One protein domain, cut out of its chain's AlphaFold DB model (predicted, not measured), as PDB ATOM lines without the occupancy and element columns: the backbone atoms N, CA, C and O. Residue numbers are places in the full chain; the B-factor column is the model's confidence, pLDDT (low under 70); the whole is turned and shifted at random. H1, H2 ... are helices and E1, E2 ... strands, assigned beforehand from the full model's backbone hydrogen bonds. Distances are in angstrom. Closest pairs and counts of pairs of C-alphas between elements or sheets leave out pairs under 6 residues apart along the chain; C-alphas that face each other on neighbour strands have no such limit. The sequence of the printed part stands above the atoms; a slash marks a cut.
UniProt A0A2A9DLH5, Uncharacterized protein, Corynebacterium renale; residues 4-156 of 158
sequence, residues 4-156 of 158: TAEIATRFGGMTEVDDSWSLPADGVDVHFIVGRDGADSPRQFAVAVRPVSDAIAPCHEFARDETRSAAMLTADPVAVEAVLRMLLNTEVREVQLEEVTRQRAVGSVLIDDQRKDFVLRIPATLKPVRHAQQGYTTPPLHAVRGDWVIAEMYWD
ATOM      1  N   THR A   4      47.176  23.144   4.182       86.56
ATOM      2  CA  THR A   4      46.203  22.697   3.180       86.56
ATOM      3  C   THR A   4      44.866  23.428   3.319       86.56
ATOM      4  O   THR A   4      44.331  23.907   2.317       86.56
ATOM      5  N   ALA A   5      44.387  23.635   4.550       88.06
ATOM      6  CA  ALA A   5      43.196  24.441   4.821       88.06
ATOM      7  C   ALA A   5      43.343  25.903   4.351       88.06
ATOM      8  O   ALA A   5      42.426  26.446   3.734       88.06
ATOM      9  N   GLU A   6      44.499  26.536   4.581       91.12
ATOM     10  CA  GLU A   6      44.767  27.905   4.114       91.12
ATOM     11  C   GLU A   6      44.660  28.010   2.584       91.12
ATOM     12  O   GLU A   6      44.006  28.911   2.046       91.12
ATOM     13  N   ILE A   7      45.276  27.065   1.871       93.31
ATOM     14  CA  ILE A   7      45.266  27.045   0.406       93.31
ATOM     15  C   ILE A   7      43.852  26.776  -0.116       93.31
ATOM     16  O   ILE A   7      43.430  27.415  -1.081       93.31
ATOM     17  N   ALA A   8      43.091  25.888   0.526       93.19
ATOM     18  CA  ALA A   8      41.710  25.606   0.150       93.19
ATOM     19  C   ALA A   8      40.815  26.851   0.249       93.19
ATOM     20  O   ALA A   8      40.078  27.161  -0.690       93.19
ATOM     21  N   THR A   9      40.934  27.627   1.329       92.69
ATOM     22  CA  THR A   9      40.206  28.894   1.471       92.69
ATOM     23  C   THR A   9      40.632  29.908   0.411       92.69
ATOM     24  O   THR A   9      39.795  30.512  -0.261       92.69
ATOM     25  N   ARG A  10      41.943  30.079   0.206       94.12
ATOM     26  CA  ARG A  10      42.483  31.128  -0.670       94.12
ATOM     27  C   ARG A  10      42.323  30.838  -2.163       94.12
ATOM     28  O   ARG A  10      42.084  31.761  -2.940       94.12
ATOM     29  N   PHE A  11      42.488  29.584  -2.577       94.50
ATOM     30  CA  PHE A  11      42.546  29.185  -3.988       94.50
ATOM     31  C   PHE A  11      41.415  28.247  -4.410       94.50
ATOM     32  O   PHE A  11      41.087  28.205  -5.599       94.50
ATOM     33  N   GLY A  12      40.809  27.531  -3.460       92.25
ATOM     34  CA  GLY A  12      39.650  26.662  -3.677       92.25
ATOM     35  C   GLY A  12      38.299  27.372  -3.566       92.25
ATOM     36  O   GLY A  12      37.282  26.784  -3.923       92.25
ATOM     37  N   GLY A  13      38.277  28.633  -3.116       92.50
ATOM     38  CA  GLY A  13      37.046  29.421  -2.982       92.50
ATOM     39  C   GLY A  13      36.137  28.945  -1.847       92.50
ATOM     40  O   GLY A  13      34.926  29.149  -1.908       92.50
ATOM     41  N   MET A  14      36.715  28.289  -0.840       95.25
ATOM     42  CA  MET A  14      35.988  27.754   0.308       95.25
ATOM     43  C   MET A  14      35.915  28.783   1.434       95.25
ATOM     44  O   MET A  14      36.924  29.374   1.812       95.25
ATOM     45  N   THR A  15      34.730  28.975   2.002       95.56
ATOM     46  CA  THR A  15      34.528  29.711   3.257       95.56
ATOM     47  C   THR A  15      34.591  28.792   4.472       95.56
ATOM     48  O   THR A  15      34.942  29.247   5.555       95.56
ATOM     49  N   GLU A  16      34.295  27.506   4.283       93.88
ATOM     50  CA  GLU A  16      34.361  26.461   5.304       93.88
ATOM     51  C   GLU A  16      34.983  25.199   4.701       93.88
ATOM     52  O   GLU A  16      34.746  24.889   3.531       93.88
ATOM     53  N   VAL A  17      35.803  24.499   5.486       94.25
ATOM     54  CA  VAL A  17      36.383  23.201   5.125       94.25
ATOM     55  C   VAL A  17      35.658  22.133   5.935       94.25
ATOM     56  O   VAL A  17      35.684  22.185   7.163       94.25
ATOM     57  N   ASP A  18      35.045  21.179   5.238       93.06
ATOM     58  CA  ASP A  18      34.234  20.115   5.836       93.06
ATOM     59  C   ASP A  18      35.095  18.876   6.135       93.06
ATOM     60  O   ASP A  18      35.009  18.296   7.216       93.06
ATOM     61  N   ASP A  19      35.925  18.457   5.171       92.56
ATOM     62  CA  ASP A  19      36.768  17.259   5.270       92.56
ATOM     63  C   ASP A  19      37.989  17.365   4.339       92.56
ATOM     64  O   ASP A  19      38.025  18.151   3.387       92.56
ATOM     65  N   SER A  20      39.007  16.552   4.598       93.31
ATOM     66  CA  SER A  20      40.155  16.396   3.709       93.31
ATOM     67  C   SER A  20      40.747  14.998   3.827       93.31
ATOM     68  O   SER A  20      40.771  14.402   4.902       93.31
ATOM     69  N   TRP A  21      41.265  14.473   2.722       93.81
ATOM     70  CA  TRP A  21      41.986  13.205   2.720       93.81
ATOM     71  C   TRP A  21      43.160  13.249   1.755       93.81
ATOM     72  O   TRP A  21      43.207  14.075   0.840       93.81
ATOM     73  N   SER A  22      44.105  12.334   1.964       94.31
ATOM     74  CA  SER A  22      45.238  12.138   1.069       94.31
ATOM     75  C   SER A  22      45.159  10.816   0.309       94.31
ATOM     76  O   SER A  22      44.542   9.847   0.764       94.31
ATOM     77  N   LEU A  23      45.783  10.782  -0.868       94.69
ATOM     78  CA  LEU A  23      46.121   9.545  -1.565       94.69
ATOM     79  C   LEU A  23      47.597   9.207  -1.333       94.69
ATOM     80  O   LEU A  23      48.424  10.118  -1.277       94.69
ATOM     81  N   PRO A  24      47.948   7.915  -1.225       92.19
ATOM     82  CA  PRO A  24      49.341   7.507  -1.155       92.19
ATOM     83  C   PRO A  24      50.033   7.777  -2.495       92.19
ATOM     84  O   PRO A  24      49.580   7.300  -3.539       92.19
ATOM     85  N   ALA A  25      51.145   8.506  -2.459       94.62
ATOM     86  CA  ALA A  25      52.003   8.745  -3.610       94.62
ATOM     87  C   ALA A  25      53.462   8.924  -3.161       94.62
ATOM     88  O   ALA A  25      53.727   9.326  -2.028       94.62
ATOM     89  N   ASP A  26      54.411   8.582  -4.030       92.19
ATOM     90  CA  ASP A  26      55.832   8.616  -3.682       92.19
ATOM     91  C   ASP A  26      56.373  10.051  -3.703       92.19
ATOM     92  O   ASP A  26      56.382  10.709  -4.744       92.19
ATOM     93  N   GLY A  27      56.789  10.555  -2.540       91.44
ATOM     94  CA  GLY A  27      57.342  11.907  -2.399       91.44
ATOM     95  C   GLY A  27      56.362  13.052  -2.694       91.44
ATOM     96  O   GLY A  27      56.802  14.190  -2.863       91.44
ATOM     97  N   VAL A  28      55.054  12.770  -2.767       96.38
ATOM     98  CA  VAL A  28      53.995  13.766  -2.988       96.38
ATOM     99  C   VAL A  28      52.840  13.521  -2.035       96.38
ATOM    100  O   VAL A  28      52.256  12.439  -2.029       96.38
ATOM    101  N   ASP A  29      52.438  14.553  -1.305       96.00
ATOM    102  CA  ASP A  29      51.196  14.520  -0.547       96.00
ATOM    103  C   ASP A  29      50.048  14.988  -1.453       96.00
ATOM    104  O   ASP A  29      49.927  16.164  -1.813       96.00
ATOM    105  N   VAL A  30      49.215  14.041  -1.882       97.56
ATOM    106  CA  VAL A  30      48.107  14.286  -2.813       97.56
ATOM    107  C   VAL A  30      46.833  14.510  -2.020       97.56
ATOM    108  O   VAL A  30      46.241  13.548  -1.540       97.56
ATOM    109  N   HIS A  31      46.390  15.757  -1.890       96.88
ATOM    110  CA  HIS A  31      45.236  16.108  -1.069       96.88
ATOM    111  C   HIS A  31      43.992  16.390  -1.900       96.88
ATOM    112  O   HIS A  31      44.030  17.133  -2.882       96.88
ATOM    113  N   PHE A  32      42.867  15.869  -1.424       96.31
ATOM    114  CA  PHE A  32      41.533  16.312  -1.796       96.31
ATOM    115  C   PHE A  32      40.899  16.959  -0.574       96.31
ATOM    116  O   PHE A  32      40.829  16.363   0.499       96.31
ATOM    117  N   ILE A  33      40.453  18.193  -0.749       96.00
ATOM    118  CA  ILE A  33      39.848  19.002   0.298       96.00
ATOM    119  C   ILE A  33      38.433  19.298  -0.154       96.00
ATOM    120  O   ILE A  33      38.223  19.679  -1.308       96.00
ATOM    121  N   VAL A  34      37.468  19.106   0.733       95.06
ATOM    122  CA  VAL A  34      36.063  19.395   0.469       95.06
ATOM    123  C   VAL A  34      35.542  20.378   1.494       95.06
ATOM    124  O   VAL A  34      35.978  20.417   2.644       95.06
ATOM    125  N   GLY A  35      34.623  21.212   1.053       95.12
ATOM    126  CA  GLY A  35      34.106  22.292   1.864       95.12
ATOM    127  C   GLY A  35      32.990  23.012   1.147       95.12
ATOM    128  O   GLY A  35      32.414  22.500   0.182       95.12
ATOM    129  N   ARG A  36      32.709  24.229   1.596       95.56
ATOM    130  CA  ARG A  36      31.589  25.028   1.104       95.56
ATOM    131  C   ARG A  36      32.037  26.415   0.718       95.56
ATOM    132  O   ARG A  36      32.950  26.967   1.327       95.56
ATOM    133  N   ASP A  37      31.408  26.972  -0.309       95.50
ATOM    134  CA  ASP A  37      31.572  28.383  -0.650       95.50
ATOM    135  C   ASP A  37      30.577  29.279   0.108       95.50
ATOM    136  O   ASP A  37      29.722  28.808   0.858       95.50
ATOM    137  N   GLY A  38      30.657  30.593  -0.120       94.38
ATOM    138  CA  GLY A  38      29.771  31.566   0.530       94.38
ATOM    139  C   GLY A  38      28.286  31.443   0.156       94.38
ATOM    140  O   GLY A  38      27.463  32.135   0.748       94.38
ATOM    141  N   ALA A  39      27.938  30.595  -0.817       94.94
ATOM    142  CA  ALA A  39      26.565  30.255  -1.179       94.94
ATOM    143  C   ALA A  39      26.156  28.862  -0.662       94.94
ATOM    144  O   ALA A  39      25.176  28.303  -1.154       94.94
ATOM    145  N   ASP A  40      26.906  28.293   0.291       93.81
ATOM    146  CA  ASP A  40      26.695  26.956   0.861       93.81
ATOM    147  C   ASP A  40      26.756  25.823  -0.190       93.81
ATOM    148  O   ASP A  40      26.225  24.729  -0.003       93.81
ATOM    149  N   SER A  41      27.408  26.069  -1.335       93.25
ATOM    150  CA  SER A  41      27.550  25.063  -2.390       93.25
ATOM    151  C   SER A  41      28.772  24.175  -2.140       93.25
ATOM    152  O   SER A  41      29.845  24.703  -1.834       93.25
ATOM    153  N   PRO A  42      28.665  22.843  -2.327       94.44
ATOM    154  CA  PRO A  42      29.765  21.925  -2.066       94.44
ATOM    155  C   PRO A  42      30.889  22.107  -3.092       94.44
ATOM    156  O   PRO A  42      30.687  22.043  -4.315       94.44
ATOM    157  N   ARG A  43      32.098  22.316  -2.579       95.50
ATOM    158  CA  ARG A  43      33.324  22.528  -3.341       95.50
ATOM    159  C   ARG A  43      34.342  21.442  -3.056       95.50
ATOM    160  O   ARG A  43      34.375  20.859  -1.978       95.50
ATOM    161  N   GLN A  44      35.204  21.234  -4.040       95.75
ATOM    162  CA  GLN A  44      36.409  20.439  -3.918       95.75
ATOM    163  C   GLN A  44      37.606  21.247  -4.403       95.75
ATOM    164  O   GLN A  44      37.536  21.964  -5.404       95.75
ATOM    165  N   PHE A  45      38.725  21.077  -3.715       96.81
ATOM    166  CA  PHE A  45      40.018  21.580  -4.124       96.81
ATOM    167  C   PHE A  45      41.046  20.462  -3.992       96.81
ATOM    168  O   PHE A  45      41.205  19.889  -2.918       96.81
ATOM    169  N   ALA A  46      41.708  20.129  -5.098       97.12
ATOM    170  CA  ALA A  46      42.706  19.071  -5.131       97.12
ATOM    171  C   ALA A  46      44.089  19.659  -5.409       97.12
ATOM    172  O   ALA A  46      44.255  20.486  -6.312       97.12
ATOM    173  N   VAL A  47      45.074  19.238  -4.626       97.44
ATOM    174  CA  VAL A  47      46.406  19.844  -4.602       97.44
ATOM    175  C   VAL A  47      47.473  18.773  -4.413       97.44
ATOM    176  O   VAL A  47      47.283  17.826  -3.653       97.44
ATOM    177  N   ALA A  48      48.587  18.926  -5.121       97.81
ATOM    178  CA  ALA A  48      49.804  18.168  -4.874       97.81
ATOM    179  C   ALA A  48      50.737  19.023  -4.016       97.81
ATOM    180  O   ALA A  48      51.012  20.175  -4.368       97.81
ATOM    181  N   VAL A  49      51.202  18.479  -2.895       97.19
ATOM    182  CA  VAL A  49      52.169  19.134  -2.015       97.19
ATOM    183  C   VAL A  49      53.487  18.371  -2.070       97.19
ATOM    184  O   VAL A  49      53.526  17.157  -1.888       97.19
ATOM    185  N   ARG A  50      54.574  19.096  -2.338       96.81
ATOM    186  CA  ARG A  50      55.940  18.565  -2.415       96.81
ATOM    187  C   ARG A  50      56.894  19.369  -1.539       96.81
ATOM    188  O   ARG A  50      56.624  20.545  -1.278       96.81
ATOM    189  N   PRO A  51      58.046  18.801  -1.140       96.50
ATOM    190  CA  PRO A  51      59.171  19.595  -0.668       96.50
ATOM    191  C   PRO A  51      59.554  20.665  -1.696       96.50
ATOM    192  O   PRO A  51      59.515  20.423  -2.901       96.50
ATOM    193  N   VAL A  52      59.980  21.840  -1.233       95.88
ATOM    194  CA  VAL A  52      60.425  22.934  -2.118       95.88
ATOM    195  C   VAL A  52      61.551  22.508  -3.067       95.88
ATOM    196  O   VAL A  52      61.619  23.015  -4.184       95.88
ATOM    197  N   SER A  53      62.426  21.590  -2.642       95.25
ATOM    198  CA  SER A  53      63.519  21.062  -3.471       95.25
ATOM    199  C   SER A  53      63.034  20.328  -4.720       95.25
ATOM    200  O   SER A  53      63.751  20.317  -5.716       95.25
ATOM    201  N   ASP A  54      61.818  19.781  -4.669       95.56
ATOM    202  CA  ASP A  54      61.218  18.954  -5.717       95.56
ATOM    203  C   ASP A  54      59.947  19.604  -6.291       95.56
ATOM    204  O   ASP A  54      59.095  18.929  -6.868       95.56
ATOM    205  N   ALA A  55      59.781  20.917  -6.101       92.75
ATOM    206  CA  ALA A  55      58.618  21.652  -6.578       92.75
ATOM    207  C   ALA A  55      58.478  21.560  -8.107       92.75
ATOM    208  O   ALA A  55      59.461  21.629  -8.851       92.75
ATOM    209  N   ILE A  56      57.236  21.455  -8.582       93.62
ATOM    210  CA  ILE A  56      56.946  21.518 -10.018       93.62
ATOM    211  C   ILE A  56      57.039  22.964 -10.535       93.62
ATOM    212  O   ILE A  56      57.311  23.904  -9.786       93.62
ATOM    213  N   ALA A  57      56.821  23.157 -11.837       91.69
ATOM    214  CA  ALA A  57      56.960  24.463 -12.475       91.69
ATOM    215  C   ALA A  57      56.133  25.561 -11.757       91.69
ATOM    216  O   ALA A  57      54.931  25.372 -11.544       91.69
ATOM    217  N   PRO A  58      56.716  26.744 -11.458       90.75
ATOM    218  CA  PRO A  58      56.039  27.799 -10.693       90.75
ATOM    219  C   PRO A  58      54.717  28.299 -11.288       90.75
ATOM    220  O   PRO A  58      53.860  28.793 -10.563       90.75
ATOM    221  N   CYS A  59      54.507  28.163 -12.601       92.31
ATOM    222  CA  CYS A  59      53.241  28.524 -13.250       92.31
ATOM    223  C   CYS A  59      52.055  27.629 -12.839       92.31
ATOM    224  O   CYS A  59      50.905  27.973 -13.117       92.31
ATOM    225  N   HIS A  60      52.320  26.500 -12.180       96.00
ATOM    226  CA  HIS A  60      51.314  25.580 -11.654       96.00
ATOM    227  C   HIS A  60      51.160  25.670 -10.130       96.00
ATOM    228  O   HIS A  60      50.280  25.016  -9.569       96.00
ATOM    229  N   GLU A  61      51.982  26.480  -9.459       96.44
ATOM    230  CA  GLU A  61      51.974  26.640  -8.007       96.44
ATOM    231  C   GLU A  61      50.823  27.552  -7.550       96.44
ATOM    232  O   GLU A  61      50.500  28.566  -8.175       96.44
ATOM    233  N   PHE A  62      50.196  27.190  -6.434       95.88
ATOM    234  CA  PHE A  62      49.254  28.041  -5.711       95.88
ATOM    235  C   PHE A  62      49.957  28.815  -4.603       95.88
ATOM    236  O   PHE A  62      49.792  30.028  -4.481       95.88
ATOM    237  N   ALA A  63      50.720  28.102  -3.777       95.62
ATOM    238  CA  ALA A  63      51.383  28.654  -2.610       95.62
ATOM    239  C   ALA A  63      52.627  27.849  -2.256       95.62
ATOM    240  O   ALA A  63      52.761  26.679  -2.614       95.62
ATOM    241  N   ARG A  64      53.498  28.472  -1.468       95.69
ATOM    242  CA  ARG A  64      54.665  27.830  -0.879       95.69
ATOM    243  C   ARG A  64      54.980  28.416   0.488       95.69
ATOM    244  O   ARG A  64      54.719  29.596   0.723       95.69
ATOM    245  N   ASP A  65      55.571  27.595   1.343       93.69
ATOM    246  CA  ASP A  65      56.256  28.018   2.564       93.69
ATOM    247  C   ASP A  65      57.770  27.736   2.449       93.69
ATOM    248  O   ASP A  65      58.291  27.502   1.353       93.69
ATOM    249  N   GLU A  66      58.503  27.808   3.561       93.81
ATOM    250  CA  GLU A  66      59.954  27.565   3.591       93.81
ATOM    251  C   GLU A  66      60.345  26.127   3.207       93.81
ATOM    252  O   GLU A  66      61.468  25.879   2.775       93.81
ATOM    253  N   THR A  67      59.422  25.178   3.355       95.00
ATOM    254  CA  THR A  67      59.667  23.733   3.255       95.00
ATOM    255  C   THR A  67      58.858  23.054   2.158       95.00
ATOM    256  O   THR A  67      59.316  22.056   1.603       95.00
ATOM    257  N   ARG A  68      57.680  23.582   1.813       95.75
ATOM    258  CA  ARG A  68      56.697  22.940   0.934       95.75
ATOM    259  C   ARG A  68      56.209  23.863  -0.175       95.75
ATOM    260  O   ARG A  68      56.068  25.068   0.015       95.75
ATOM    261  N   SER A  69      55.901  23.265  -1.316       96.81
ATOM    262  CA  SER A  69      55.222  23.872  -2.458       96.81
ATOM    263  C   SER A  69      53.912  23.131  -2.697       96.81
ATOM    264  O   SER A  69      53.875  21.903  -2.655       96.81
ATOM    265  N   ALA A  70      52.836  23.877  -2.922       97.38
ATOM    266  CA  ALA A  70      51.516  23.359  -3.224       97.38
ATOM    267  C   ALA A  70      51.091  23.790  -4.623       97.38
ATOM    268  O   ALA A  70      50.995  24.986  -4.911       97.38
ATOM    269  N   ALA A  71      50.782  22.824  -5.477       97.62
ATOM    270  CA  ALA A  71      50.516  23.051  -6.887       97.62
ATOM    271  C   ALA A  71      49.283  22.290  -7.386       97.62
ATOM    272  O   ALA A  71      48.696  21.462  -6.684       97.62
ATOM    273  N   MET A  72      48.860  22.595  -8.613       97.25
ATOM    274  CA  MET A  72      47.772  21.876  -9.282       97.25
ATOM    275  C   MET A  72      48.070  20.374  -9.293       97.25
ATOM    276  O   MET A  72      49.065  19.962  -9.879       97.25
ATOM    277  N   LEU A  73      47.185  19.560  -8.705       98.00
ATOM    278  CA  LEU A  73      47.327  18.097  -8.712       98.00
ATOM    279  C   LEU A  73      47.507  17.575 -10.142       98.00
ATOM    280  O   LEU A  73      48.403  16.794 -10.431       98.00
ATOM    281  N   THR A  74      46.689  18.081 -11.059       98.31
ATOM    282  CA  THR A  74      46.686  17.746 -12.488       98.31
ATOM    283  C   THR A  74      47.966  18.109 -13.238       98.31
ATOM    284  O   THR A  74      48.135  17.644 -14.358       98.31
ATOM    285  N   ALA A  75      48.842  18.937 -12.662       98.00
ATOM    286  CA  ALA A  75      50.132  19.297 -13.246       98.00
ATOM    287  C   ALA A  75      51.297  18.456 -12.701       98.00
ATOM    288  O   ALA A  75      52.429  18.615 -13.152       98.00
ATOM    289  N   ASP A  76      51.035  17.573 -11.738       97.94
ATOM    290  CA  ASP A  76      52.026  16.695 -11.135       97.94
ATOM    291  C   ASP A  76      51.820  15.253 -11.633       97.94
ATOM    292  O   ASP A  76      50.818  14.625 -11.279       97.94
ATOM    293  N   PRO A  77      52.743  14.693 -12.438       97.50
ATOM    294  CA  PRO A  77      52.599  13.339 -12.972       97.50
ATOM    295  C   PRO A  77      52.432  12.264 -11.894       97.50
ATOM    296  O   PRO A  77      51.660  11.331 -12.092       97.50
ATOM    297  N   VAL A  78      53.094  12.409 -10.740       97.44
ATOM    298  CA  VAL A  78      53.012  11.438  -9.636       97.44
ATOM    299  C   VAL A  78      51.667  11.549  -8.920       97.44
ATOM    300  O   VAL A  78      51.071  10.542  -8.533       97.44
ATOM    301  N   ALA A  79      51.136  12.765  -8.786       98.00
ATOM    302  CA  ALA A  79      49.811  12.950  -8.211       98.00
ATOM    303  C   ALA A  79      48.702  12.441  -9.147       98.00
ATOM    304  O   ALA A  79      47.760  11.788  -8.697       98.00
ATOM    305  N   VAL A  80      48.833  12.688 -10.454       98.19
ATOM    306  CA  VAL A  80      47.939  12.125 -11.476       98.19
ATOM    307  C   VAL A  80      48.007  10.599 -11.464       98.19
ATOM    308  O   VAL A  80      46.962   9.955 -11.454       98.19
ATOM    309  N   GLU A  81      49.203  10.013 -11.377       97.81
ATOM    310  CA  GLU A  81      49.401   8.568 -11.233       97.81
ATOM    311  C   GLU A  81      48.623   8.001 -10.037       97.81
ATOM    312  O   GLU A  81      47.896   7.019 -10.187       97.81
ATOM    313  N   ALA A  82      48.699   8.646  -8.869       97.31
ATOM    314  CA  ALA A  82      47.962   8.224  -7.678       97.31
ATOM    315  C   ALA A  82      46.436   8.240  -7.889       97.31
ATOM    316  O   ALA A  82      45.735   7.308  -7.484       97.31
ATOM    317  N   VAL A  83      45.914   9.260  -8.577       97.56
ATOM    318  CA  VAL A  83      44.485   9.346  -8.919       97.56
ATOM    319  C   VAL A  83      44.086   8.273  -9.936       97.56
ATOM    320  O   VAL A  83      43.037   7.647  -9.783       97.56
ATOM    321  N   LEU A  84      44.925   8.007 -10.939       97.00
ATOM    322  CA  LEU A  84      44.693   6.945 -11.920       97.00
ATOM    323  C   LEU A  84      44.686   5.560 -11.257       97.00
ATOM    324  O   LEU A  84      43.793   4.766 -11.540       97.00
ATOM    325  N   ARG A  85      45.603   5.284 -10.320       95.62
ATOM    326  CA  ARG A  85      45.600   4.032  -9.536       95.62
ATOM    327  C   ARG A  85      44.321   3.867  -8.728       95.62
ATOM    328  O   ARG A  85      43.746   2.782  -8.726       95.62
ATOM    329  N   MET A  86      43.852   4.939  -8.085       94.75
ATOM    330  CA  MET A  86      42.579   4.932  -7.359       94.75
ATOM    331  C   MET A  86      41.398   4.596  -8.284       94.75
ATOM    332  O   MET A  86      40.530   3.816  -7.904       94.75
ATOM    333  N   LEU A  87      41.356   5.175  -9.487       95.00
ATOM    334  CA  LEU A  87      40.273   4.971 -10.457       95.00
ATOM    335  C   LEU A  87      40.282   3.580 -11.094       95.00
ATOM    336  O   LEU A  87      39.228   2.983 -11.303       95.00
ATOM    337  N   LEU A  88      41.466   3.094 -11.457       93.75
ATOM    338  CA  LEU A  88      41.634   1.887 -12.263       93.75
ATOM    339  C   LEU A  88      41.812   0.629 -11.420       93.75
ATOM    340  O   LEU A  88      41.637  -0.471 -11.939       93.75
ATOM    341  N   ASN A  89      42.168   0.785 -10.141       92.38
ATOM    342  CA  ASN A  89      42.493  -0.313  -9.237       92.38
ATOM    343  C   ASN A  89      43.515  -1.294  -9.852       92.38
ATOM    344  O   ASN A  89      43.388  -2.512  -9.733       92.38
ATOM    345  N   THR A  90      44.508  -0.746 -10.555       91.94
ATOM    346  CA  THR A  90      45.595  -1.486 -11.204       91.94
ATOM    347  C   THR A  90      46.903  -0.712 -11.084       91.94
ATOM    348  O   THR A  90      46.913   0.473 -10.731       91.94
ATOM    349  N   GLU A  91      48.014  -1.380 -11.377       91.94
ATOM    350  CA  GLU A  91      49.309  -0.726 -11.476       91.94
ATOM    351  C   GLU A  91      49.342   0.170 -12.718       91.94
ATOM    352  O   GLU A  91      49.039  -0.250 -13.835       91.94
ATOM    353  N   VAL A  92      49.733   1.423 -12.509       94.25
ATOM    354  CA  VAL A  92      49.973   2.383 -13.584       94.25
ATOM    355  C   VAL A  92      51.366   2.975 -13.408       94.25
ATOM    356  O   VAL A  92      51.828   3.141 -12.270       94.25
ATOM    357  N   ARG A  93      52.044   3.229 -14.529       94.38
ATOM    358  CA  ARG A  93      53.430   3.710 -14.589       94.38
ATOM    359  C   ARG A  93      53.586   4.736 -15.708       94.38
ATOM    360  O   ARG A  93      52.773   4.782 -16.629       94.38
ATOM    361  N   GLU A  94      54.668   5.507 -15.659       95.56
ATOM    362  CA  GLU A  94      55.086   6.413 -16.738       95.56
ATOM    363  C   GLU A  94      53.983   7.379 -17.210       95.56
ATOM    364  O   GLU A  94      53.688   7.466 -18.404       95.56
ATOM    365  N   VAL A  95      53.366   8.103 -16.272       97.75
ATOM    366  CA  VAL A  95      52.435   9.182 -16.621       97.75
ATOM    367  C   VAL A  95      53.194  10.312 -17.317       97.75
ATOM    368  O   VAL A  95      54.140  10.875 -16.764       97.75
ATOM    369  N   GLN A  96      52.757  10.668 -18.524       97.62
ATOM    370  CA  GLN A  96      53.260  11.803 -19.295       97.62
ATOM    371  C   GLN A  96      52.114  12.779 -19.538       97.62
ATOM    372  O   GLN A  96      51.058  12.371 -20.008       97.62
ATOM    373  N   LEU A  97      52.310  14.054 -19.197       97.56
ATOM    374  CA  LEU A  97      51.278  15.088 -19.287       97.56
ATOM    375  C   LEU A  97      51.517  15.985 -20.505       97.56
ATOM    376  O   LEU A  97      52.640  16.431 -20.733       97.56
ATOM    377  N   GLU A  98      50.450  16.281 -21.242       96.75
ATOM    378  CA  GLU A  98      50.476  17.106 -22.456       96.75
ATOM    379  C   GLU A  98      49.709  18.421 -22.275       96.75
ATOM    380  O   GLU A  98      50.212  19.495 -22.605       96.75
ATOM    381  N   GLU A  99      48.505  18.356 -21.700       95.88
ATOM    382  CA  GLU A  99      47.681  19.523 -21.373       95.88
ATOM    383  C   GLU A  99      47.298  19.467 -19.899       95.88
ATOM    384  O   GLU A  99      46.731  18.479 -19.425       95.88
ATOM    385  N   VAL A 100      47.563  20.552 -19.172       97.31
ATOM    386  CA  VAL A 100      47.224  20.651 -17.753       97.31
ATOM    387  C   VAL A 100      46.492  21.955 -17.466       97.31
ATOM    388  O   VAL A 100      46.895  23.049 -17.857       97.31
ATOM    389  N   THR A 101      45.388  21.833 -16.744       96.31
ATOM    390  CA  THR A 101      44.653  22.937 -16.121       96.31
ATOM    391  C   THR A 101      44.296  22.519 -14.703       96.31
ATOM    392  O   THR A 101      44.344  21.335 -14.387       96.31
ATOM    393  N   ARG A 102      43.828  23.437 -13.852       94.44
ATOM    394  CA  ARG A 102      43.431  23.109 -12.465       94.44
ATOM    395  C   ARG A 102      42.450  21.934 -12.335       94.44
ATOM    396  O   ARG A 102      42.421  21.294 -11.294       94.44
ATOM    397  N   GLN A 103      41.622  21.694 -13.351       95.56
ATOM    398  CA  GLN A 103      40.531  20.715 -13.310       95.56
ATOM    399  C   GLN A 103      40.684  19.593 -14.337       95.56
ATOM    400  O   GLN A 103      39.820  18.721 -14.406       95.56
ATOM    401  N   ARG A 104      41.728  19.621 -15.169       96.56
ATOM    402  CA  ARG A 104      41.907  18.664 -16.261       96.56
ATOM    403  C   ARG A 104      43.380  18.356 -16.478       96.56
ATOM    404  O   ARG A 104      44.177  19.288 -16.550       96.56
ATOM    405  N   ALA A 105      43.692  17.079 -16.641       98.00
ATOM    406  CA  ALA A 105      44.959  16.608 -17.185       98.00
ATOM    407  C   ALA A 105      44.676  15.744 -18.418       98.00
ATOM    408  O   ALA A 105      43.769  14.908 -18.392       98.00
ATOM    409  N   VAL A 106      45.427  15.967 -19.488       97.94
ATOM    410  CA  VAL A 106      45.469  15.111 -20.676       97.94
ATOM    411  C   VAL A 106      46.881  14.584 -20.804       97.94
ATOM    412  O   VAL A 106      47.843  15.325 -20.575       97.94
ATOM    413  N   GLY A 107      47.004  13.312 -21.143       97.62
ATOM    414  CA  GLY A 107      48.299  12.682 -21.251       97.62
ATOM    415  C   GLY A 107      48.197  11.209 -21.576       97.62
ATOM    416  O   GLY A 107      47.132  10.706 -21.930       97.62
ATOM    417  N   SER A 108      49.309  10.514 -21.392       97.56
ATOM    418  CA  SER A 108      49.411   9.080 -21.613       97.56
ATOM    419  C   SER A 108      49.965   8.369 -20.383       97.56
ATOM    420  O   SER A 108      50.670   8.952 -19.555       97.56
ATOM    421  N   VAL A 109      49.602   7.101 -20.226       97.62
ATOM    422  CA  VAL A 109      50.004   6.256 -19.096       97.62
ATOM    423  C   VAL A 109      50.284   4.836 -19.578       97.62
ATOM    424  O   VAL A 109      49.674   4.368 -20.539       97.62
ATOM    425  N   LEU A 110      51.224   4.146 -18.934       97.31
ATOM    426  CA  LEU A 110      51.524   2.740 -19.189       97.31
ATOM    427  C   LEU A 110      50.727   1.847 -18.229       97.31
ATOM    428  O   LEU A 110      50.871   1.958 -17.008       97.31
ATOM    429  N   ILE A 111      49.915   0.947 -18.785       94.69
ATOM    430  CA  ILE A 111      49.099  -0.030 -18.048       94.69
ATOM    431  C   ILE A 111      49.243  -1.375 -18.748       94.69
ATOM    432  O   ILE A 111      48.999  -1.452 -19.950       94.69
ATOM    433  N   ASP A 112      49.638  -2.420 -18.019       92.81
ATOM    434  CA  ASP A 112      49.875  -3.761 -18.581       92.81
ATOM    435  C   ASP A 112      50.767  -3.726 -19.843       92.81
ATOM    436  O   ASP A 112      50.474  -4.343 -20.865       92.81
ATOM    437  N   ASP A 113      51.831  -2.913 -19.787       92.31
ATOM    438  CA  ASP A 113      52.782  -2.638 -20.878       92.31
ATOM    439  C   ASP A 113      52.166  -2.025 -22.156       92.31
ATOM    440  O   ASP A 113      52.821  -1.928 -23.196       92.31
ATOM    441  N   GLN A 114      50.925  -1.536 -22.082       94.31
ATOM    442  CA  GLN A 114      50.264  -0.785 -23.145       94.31
ATOM    443  C   GLN A 114      50.167   0.695 -22.784       94.31
ATOM    444  O   GLN A 114      49.643   1.064 -21.730       94.31
ATOM    445  N   ARG A 115      50.656   1.559 -23.680       95.88
ATOM    446  CA  ARG A 115      50.445   3.005 -23.571       95.88
ATOM    447  C   ARG A 115      48.985   3.309 -23.910       95.88
ATOM    448  O   ARG A 115      48.486   2.845 -24.936       95.88
ATOM    449  N   LYS A 116      48.315   4.067 -23.048       95.19
ATOM    450  CA  LYS A 116      46.941   4.532 -23.247       95.19
ATOM    451  C   LYS A 116      46.849   6.019 -22.971       95.19
ATOM    452  O   LYS A 116      47.403   6.489 -21.977       95.19
ATOM    453  N   ASP A 117      46.096   6.708 -23.812       96.88
ATOM    454  CA  ASP A 117      45.843   8.135 -23.671       96.88
ATOM    455  C   ASP A 117      44.601   8.355 -22.814       96.88
ATOM    456  O   ASP A 117      43.611   7.619 -22.904       96.88
ATOM    457  N   PHE A 118      44.662   9.345 -21.933       96.31
ATOM    458  CA  PHE A 118      43.618   9.613 -20.963       96.31
ATOM    459  C   PHE A 118      43.271  11.095 -20.894       96.31
ATOM    460  O   PHE A 118      44.105  11.985 -21.061       96.31
ATOM    461  N   VAL A 119      42.018  11.345 -20.520       97.19
ATOM    462  CA  VAL A 119      41.559  12.636 -20.019       97.19
ATOM    463  C   VAL A 119      41.083  12.439 -18.589       97.19
ATOM    464  O   VAL A 119      40.067  11.788 -18.353       97.19
ATOM    465  N   LEU A 120      41.799  13.027 -17.635       97.69
ATOM    466  CA  LEU A 120      41.420  13.088 -16.227       97.69
ATOM    467  C   LEU A 120      40.737  14.426 -15.946       97.69
ATOM    468  O   LEU A 120      41.231  15.483 -16.345       97.69
ATOM    469  N   ARG A 121      39.620  14.393 -15.223       96.56
ATOM    470  CA  ARG A 121      38.901  15.570 -14.738       96.56
ATOM    471  C   ARG A 121      38.748  15.537 -13.229       96.56
ATOM    472  O   ARG A 121      38.360  14.525 -12.656       96.56
ATOM    473  N   ILE A 122      38.996  16.683 -12.608       95.81
ATOM    474  CA  ILE A 122      38.825  16.915 -11.177       95.81
ATOM    475  C   ILE A 122      37.846  18.081 -11.017       95.81
ATOM    476  O   ILE A 122      38.228  19.239 -11.208       95.81
ATOM    477  N   PRO A 123      36.561  17.811 -10.736       93.44
ATOM    478  CA  PRO A 123      35.567  18.866 -10.619       93.44
ATOM    479  C   PRO A 123      35.831  19.725  -9.374       93.44
ATOM    480  O   PRO A 123      36.082  19.198  -8.296       93.44
ATOM    481  N   ALA A 124      35.728  21.056  -9.498       93.38
ATOM    482  CA  ALA A 124      35.754  21.939  -8.321       93.38
ATOM    483  C   ALA A 124      34.385  22.074  -7.638       93.38
ATOM    484  O   ALA A 124      34.310  22.454  -6.476       93.38
ATOM    485  N   THR A 125      33.295  21.794  -8.356       92.69
ATOM    486  CA  THR A 125      31.958  21.658  -7.765       92.69
ATOM    487  C   THR A 125      31.644  20.182  -7.682       92.69
ATOM    488  O   THR A 125      31.582  19.519  -8.722       92.69
ATOM    489  N   LEU A 126      31.424  19.678  -6.474       90.56
ATOM    490  CA  LEU A 126      31.059  18.282  -6.306       90.56
ATOM    491  C   LEU A 126      29.687  18.044  -6.934       90.56
ATOM    492  O   LEU A 126      28.724  18.776  -6.695       90.56
ATOM    493  N   LYS A 127      29.615  17.023  -7.785       85.19
ATOM    494  CA  LYS A 127      28.367  16.587  -8.406       85.19
ATOM    495  C   LYS A 127      27.902  15.319  -7.709       85.19
ATOM    496  O   LYS A 127      28.733  14.432  -7.488       85.19
ATOM    497  N   PRO A 128      26.604  15.212  -7.384       85.12
ATOM    498  CA  PRO A 128      26.084  13.974  -6.842       85.12
ATOM    499  C   PRO A 128      26.251  12.877  -7.892       85.12
ATOM    500  O   PRO A 128      26.119  13.141  -9.095       85.12
ATOM    501  N   VAL A 129      26.518  11.654  -7.443       83.31
ATOM    502  CA  VAL A 129      26.534  10.480  -8.315       83.31
ATOM    503  C   VAL A 129      25.164  10.370  -8.979       83.31
ATOM    504  O   VAL A 129      24.154  10.057  -8.352       83.31
ATOM    505  N   ARG A 130      25.106  10.670 -10.279       74.56
ATOM    506  CA  ARG A 130      23.900  10.454 -11.076       74.56
ATOM    507  C   ARG A 130      23.962   9.045 -11.637       74.56
ATOM    508  O   ARG A 130      24.782   8.763 -12.506       74.56
ATOM    509  N   HIS A 131      23.063   8.178 -11.188       57.00
ATOM    510  CA  HIS A 131      22.790   6.914 -11.865       57.00
ATOM    511  C   HIS A 131      22.055   7.212 -13.182       57.00
ATOM    512  O   HIS A 131      20.828   7.214 -13.236       57.00
ATOM    513  N   ALA A 132      22.792   7.564 -14.238       52.84
ATOM    514  CA  ALA A 132      22.225   7.785 -15.565       52.84
ATOM    515  C   ALA A 132      22.219   6.483 -16.383       52.84
ATOM    516  O   ALA A 132      23.176   5.712 -16.363       52.84
ATOM    517  N   GLN A 133      21.098   6.252 -17.072       44.06
ATOM    518  CA  GLN A 133      20.788   5.070 -17.877       44.06
ATOM    519  C   GLN A 133      21.754   4.838 -19.051       44.06
ATOM    520  O   GLN A 133      22.340   5.769 -19.598       44.06
ATOM    521  N   GLN A 134      21.838   3.560 -19.439       43.12
ATOM    522  CA  GLN A 134      22.621   2.981 -20.533       43.12
ATOM    523  C   GLN A 134      22.500   3.773 -21.848       43.12
ATOM    524  O   GLN A 134      21.505   3.671 -22.563       43.12
ATOM    525  N   GLY A 135      23.545   4.529 -22.180       51.69
ATOM    526  CA  GLY A 135      23.826   5.022 -23.530       51.69
ATOM    527  C   GLY A 135      25.043   4.301 -24.120       51.69
ATOM    528  O   GLY A 135      25.874   3.783 -23.383       51.69
ATOM    529  N   TYR A 136      25.149   4.273 -25.451       52.59
ATOM    530  CA  TYR A 136      26.135   3.495 -26.228       52.59
ATOM    531  C   TYR A 136      27.592   4.010 -26.187       52.59
ATOM    532  O   TYR A 136      28.437   3.508 -26.924       52.59
ATOM    533  N   THR A 137      27.912   5.003 -25.359       60.19
ATOM    534  CA  THR A 137      29.286   5.494 -25.165       60.19
ATOM    535  C   THR A 137      29.925   4.801 -23.973       60.19
ATOM    536  O   THR A 137      29.262   4.667 -22.943       60.19
ATOM    537  N   THR A 138      31.206   4.426 -24.071       62.94
ATOM    538  CA  THR A 138      31.979   3.942 -22.919       62.94
ATOM    539  C   THR A 138      31.841   4.951 -21.779       62.94
ATOM    540  O   THR A 138      32.251   6.103 -21.943       62.94
ATOM    541  N   PRO A 139      31.209   4.573 -20.657       71.06
ATOM    542  CA  PRO A 139      30.988   5.507 -19.573       71.06
ATOM    543  C   PRO A 139      32.338   5.902 -18.958       71.06
ATOM    544  O   PRO A 139      33.240   5.060 -18.888       71.06
ATOM    545  N   PRO A 140      32.496   7.161 -18.513       83.75
ATOM    546  CA  PRO A 140      33.649   7.548 -17.714       83.75
ATOM    547  C   PRO A 140      33.824   6.637 -16.506       83.75
ATOM    548  O   PRO A 140      32.852   6.199 -15.882       83.75
ATOM    549  N   LEU A 141      35.081   6.418 -16.137       90.88
ATOM    550  CA  LEU A 141      35.416   5.878 -14.830       90.88
ATOM    551  C   LEU A 141      35.270   6.992 -13.794       90.88
ATOM    552  O   LEU A 141      35.783   8.094 -13.984       90.88
ATOM    553  N   HIS A 142      34.560   6.705 -12.706       92.06
ATOM    554  CA  HIS A 142      34.322   7.652 -11.623       92.06
ATOM    555  C   HIS A 142      35.031   7.204 -10.353       92.06
ATOM    556  O   HIS A 142      34.867   6.066  -9.915       92.06
ATOM    557  N   ALA A 143      35.731   8.135  -9.716       91.50
ATOM    558  CA  ALA A 143      36.100   8.012  -8.319       91.50
ATOM    559  C   ALA A 143      35.019   8.701  -7.495       91.50
ATOM    560  O   ALA A 143      34.652   9.851  -7.761       91.50
ATOM    561  N   VAL A 144      34.502   7.983  -6.504       91.44
ATOM    562  CA  VAL A 144      33.386   8.427  -5.674       91.44
ATOM    563  C   VAL A 144      33.817   8.462  -4.213       91.44
ATOM    564  O   VAL A 144      34.477   7.542  -3.729       91.44
ATOM    565  N   ARG A 145      33.414   9.515  -3.500       89.25
ATOM    566  CA  ARG A 145      33.559   9.642  -2.046       89.25
ATOM    567  C   ARG A 145      32.198   9.994  -1.453       89.25
ATOM    568  O   ARG A 145      31.671  11.076  -1.702       89.25
ATOM    569  N   GLY A 146      31.621   9.067  -0.686       88.12
ATOM    570  CA  GLY A 146      30.226   9.183  -0.256       88.12
ATOM    571  C   GLY A 146      29.300   9.240  -1.472       88.12
ATOM    572  O   GLY A 146      29.360   8.359  -2.323       88.12
ATOM    573  N   ASP A 147      28.514  10.309  -1.581       88.00
ATOM    574  CA  ASP A 147      27.574  10.525  -2.690       88.00
ATOM    575  C   ASP A 147      28.141  11.406  -3.817       88.00
ATOM    576  O   ASP A 147      27.408  11.797  -4.730       88.00
ATOM    577  N   TRP A 148      29.434  11.742  -3.774       90.81
ATOM    578  CA  TRP A 148      30.045  12.729  -4.666       90.81
ATOM    579  C   TRP A 148      31.053  12.116  -5.631       90.81
ATOM    580  O   TRP A 148      31.900  11.315  -5.237       90.81
ATOM    581  N   VAL A 149      31.012  12.557  -6.889       92.00
ATOM    582  CA  VAL A 149      32.074  12.281  -7.867       92.00
ATOM    583  C   VAL A 149      33.233  13.248  -7.630       92.00
ATOM    584  O   VAL A 149      33.062  14.462  -7.760       92.00
ATOM    585  N   ILE A 150      34.404  12.703  -7.295       94.06
ATOM    586  CA  ILE A 150      35.616  13.466  -6.942       94.06
ATOM    587  C   ILE A 150      36.641  13.521  -8.079       94.06
ATOM    588  O   ILE A 150      37.455  14.443  -8.134       94.06
ATOM    589  N   ALA A 151      36.592  12.557  -9.001       95.25
ATOM    590  CA  ALA A 151      37.372  12.541 -10.230       95.25
ATOM    591  C   ALA A 151      36.662  11.703 -11.300       95.25
ATOM    592  O   ALA A 151      35.962  10.737 -10.987       95.25
ATOM    593  N   GLU A 152      36.867  12.065 -12.562       94.94
ATOM    594  CA  GLU A 152      36.341  11.363 -13.733       94.94
ATOM    595  C   GLU A 152      37.489  11.098 -14.704       94.94
ATOM    596  O   GLU A 152      38.331  11.972 -14.913       94.94
ATOM    597  N   MET A 153      37.519   9.928 -15.332       94.81
ATOM    598  CA  MET A 153      38.512   9.609 -16.352       94.81
ATOM    599  C   MET A 153      37.862   9.000 -17.585       94.81
ATOM    600  O   MET A 153      36.967   8.157 -17.495       94.81
ATOM    601  N   TYR A 154      38.359   9.424 -18.738       93.06
ATOM    602  CA  TYR A 154      37.989   8.930 -20.052       93.06
ATOM    603  C   TYR A 154      39.251   8.413 -20.731       93.06
ATOM    604  O   TYR A 154      40.316   9.015 -20.588       93.06
ATOM    605  N   TRP A 155      39.121   7.330 -21.490       92.50
ATOM    606  CA  TRP A 155      40.133   6.991 -22.481       92.50
ATOM    607  C   TRP A 155      39.981   7.941 -23.657       92.50
ATOM    608  O   TRP A 155      38.863   8.107 -24.156       92.50
ATOM    609  N   ASP A 156      41.080   8.564 -24.066       79.88
ATOM    610  CA  ASP A 156      41.082   9.336 -25.298       79.88
ATOM    611  C   ASP A 156      41.178   8.346 -26.462       79.88
ATOM    612  O   ASP A 156      42.199   7.703 -26.695       79.88
TER     613      ASP A 156
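AT A GLANCE: This is residues 4 to 156 of the 158 residues of an uncharacterized protein of Corynebacterium renale (UniProt A0A2A9DLH5). Two strongly twisted five-stranded sheets make two lobes, with H2 packed between them: the sheet E6 E7 E8 E10 E9 curls round H2, and the sheet E1 E2 E3 E5 E4 covers H2 from the other side while curling round H1 on its opposite face. From the second lobe, residues 131 to 137 stick out as a free loop. The printed part has 153 residues, with two named helices and ten named strands in the order H1 E1 E2 E3 E4 E5 H2 E6 E7 E8 E9 E10; both sheets are antiparallel throughout, and the class is mixed, helices and strands. The whole is compact, with a radius of gyration of the C-alphas of 15.4 A and spans of 46 by 37 by 23 A.

IN THESE COORDINATES: H1, residues 4 to 12, begins at C-alpha 4 (46.203, 22.697, 3.180). E1 is residues 16 to 23, 21.7 A long, E2 29 to 36, 22.3 A, and E3 42 to 51, 29.5 A. E4, residues 61 to 64, and E5, 68 to 72, are short. H2, residues 77 to 88, is 15.9 A long and begins at C-alpha 77 (52.599, 13.339, -12.972). E6 is residues 93 to 101, 21.2 A, E7 104 to 111, 20.1 A, and E8 114 to 121, 21.6 A. E9 is residues 141 to 145, and E10, residues 148 to 155, 21.3 A, ends at C-alpha 155 (40.133, 6.991, -22.481).

HOW THE PARTS SIT: E1, E2 and E3 form a meander, each strand the antiparallel neighbour of the one before; N 34 and O 19 are 2.9 A apart, and N 45 and O 33 2.8 A. E5 pairs with E3, N 69 to O 50 at 2.8 A, and with edge strand E4 in a hairpin, N 70 to O 63 at 2.8 A. H1 and H2 are on opposite faces of this sheet, three layers; the closest C-alphas of H1 and E3 are Gly 12 and Phe 45, 5.1 A. H2 has a height over the sheet of 10.2 A; its closest C-alphas with E2 are Ala 79 and Val 30, 5.8 A. E6, E7 and E8 form a second meander, N 106 to O 99 and N 118 to O 107 both at 2.8 A; E6 bends by 73 degrees at residue 98 and E7 by 61 degrees at residue 107. E10 pairs with E8, N 121 to O 152 at 2.8 A, and with E9 in a hairpin, N 143 to O 151 at 2.9 A. H2 is on one face of this sheet, two layers; its closest C-alphas are Pro 77 and Val 95 of E6, 5.5 A, and Leu 87 and Ala 143 of E9, 5.6 A. In H1 and H2 every O i to N i+4 pair is within hydrogen-bond range.

THE WHOLE: The C-alphas farthest apart, Glu 66 and Tyr 136, are 51.1 A apart. The printed part has no cut. The link E8 to E9, 19 residues, is long; within it residues 127 to 128 pair, antiparallel, with residues 148 to 149 of E10. Mean pLDDT of the printed part is 92.0; residues 131 to 138 are under 70.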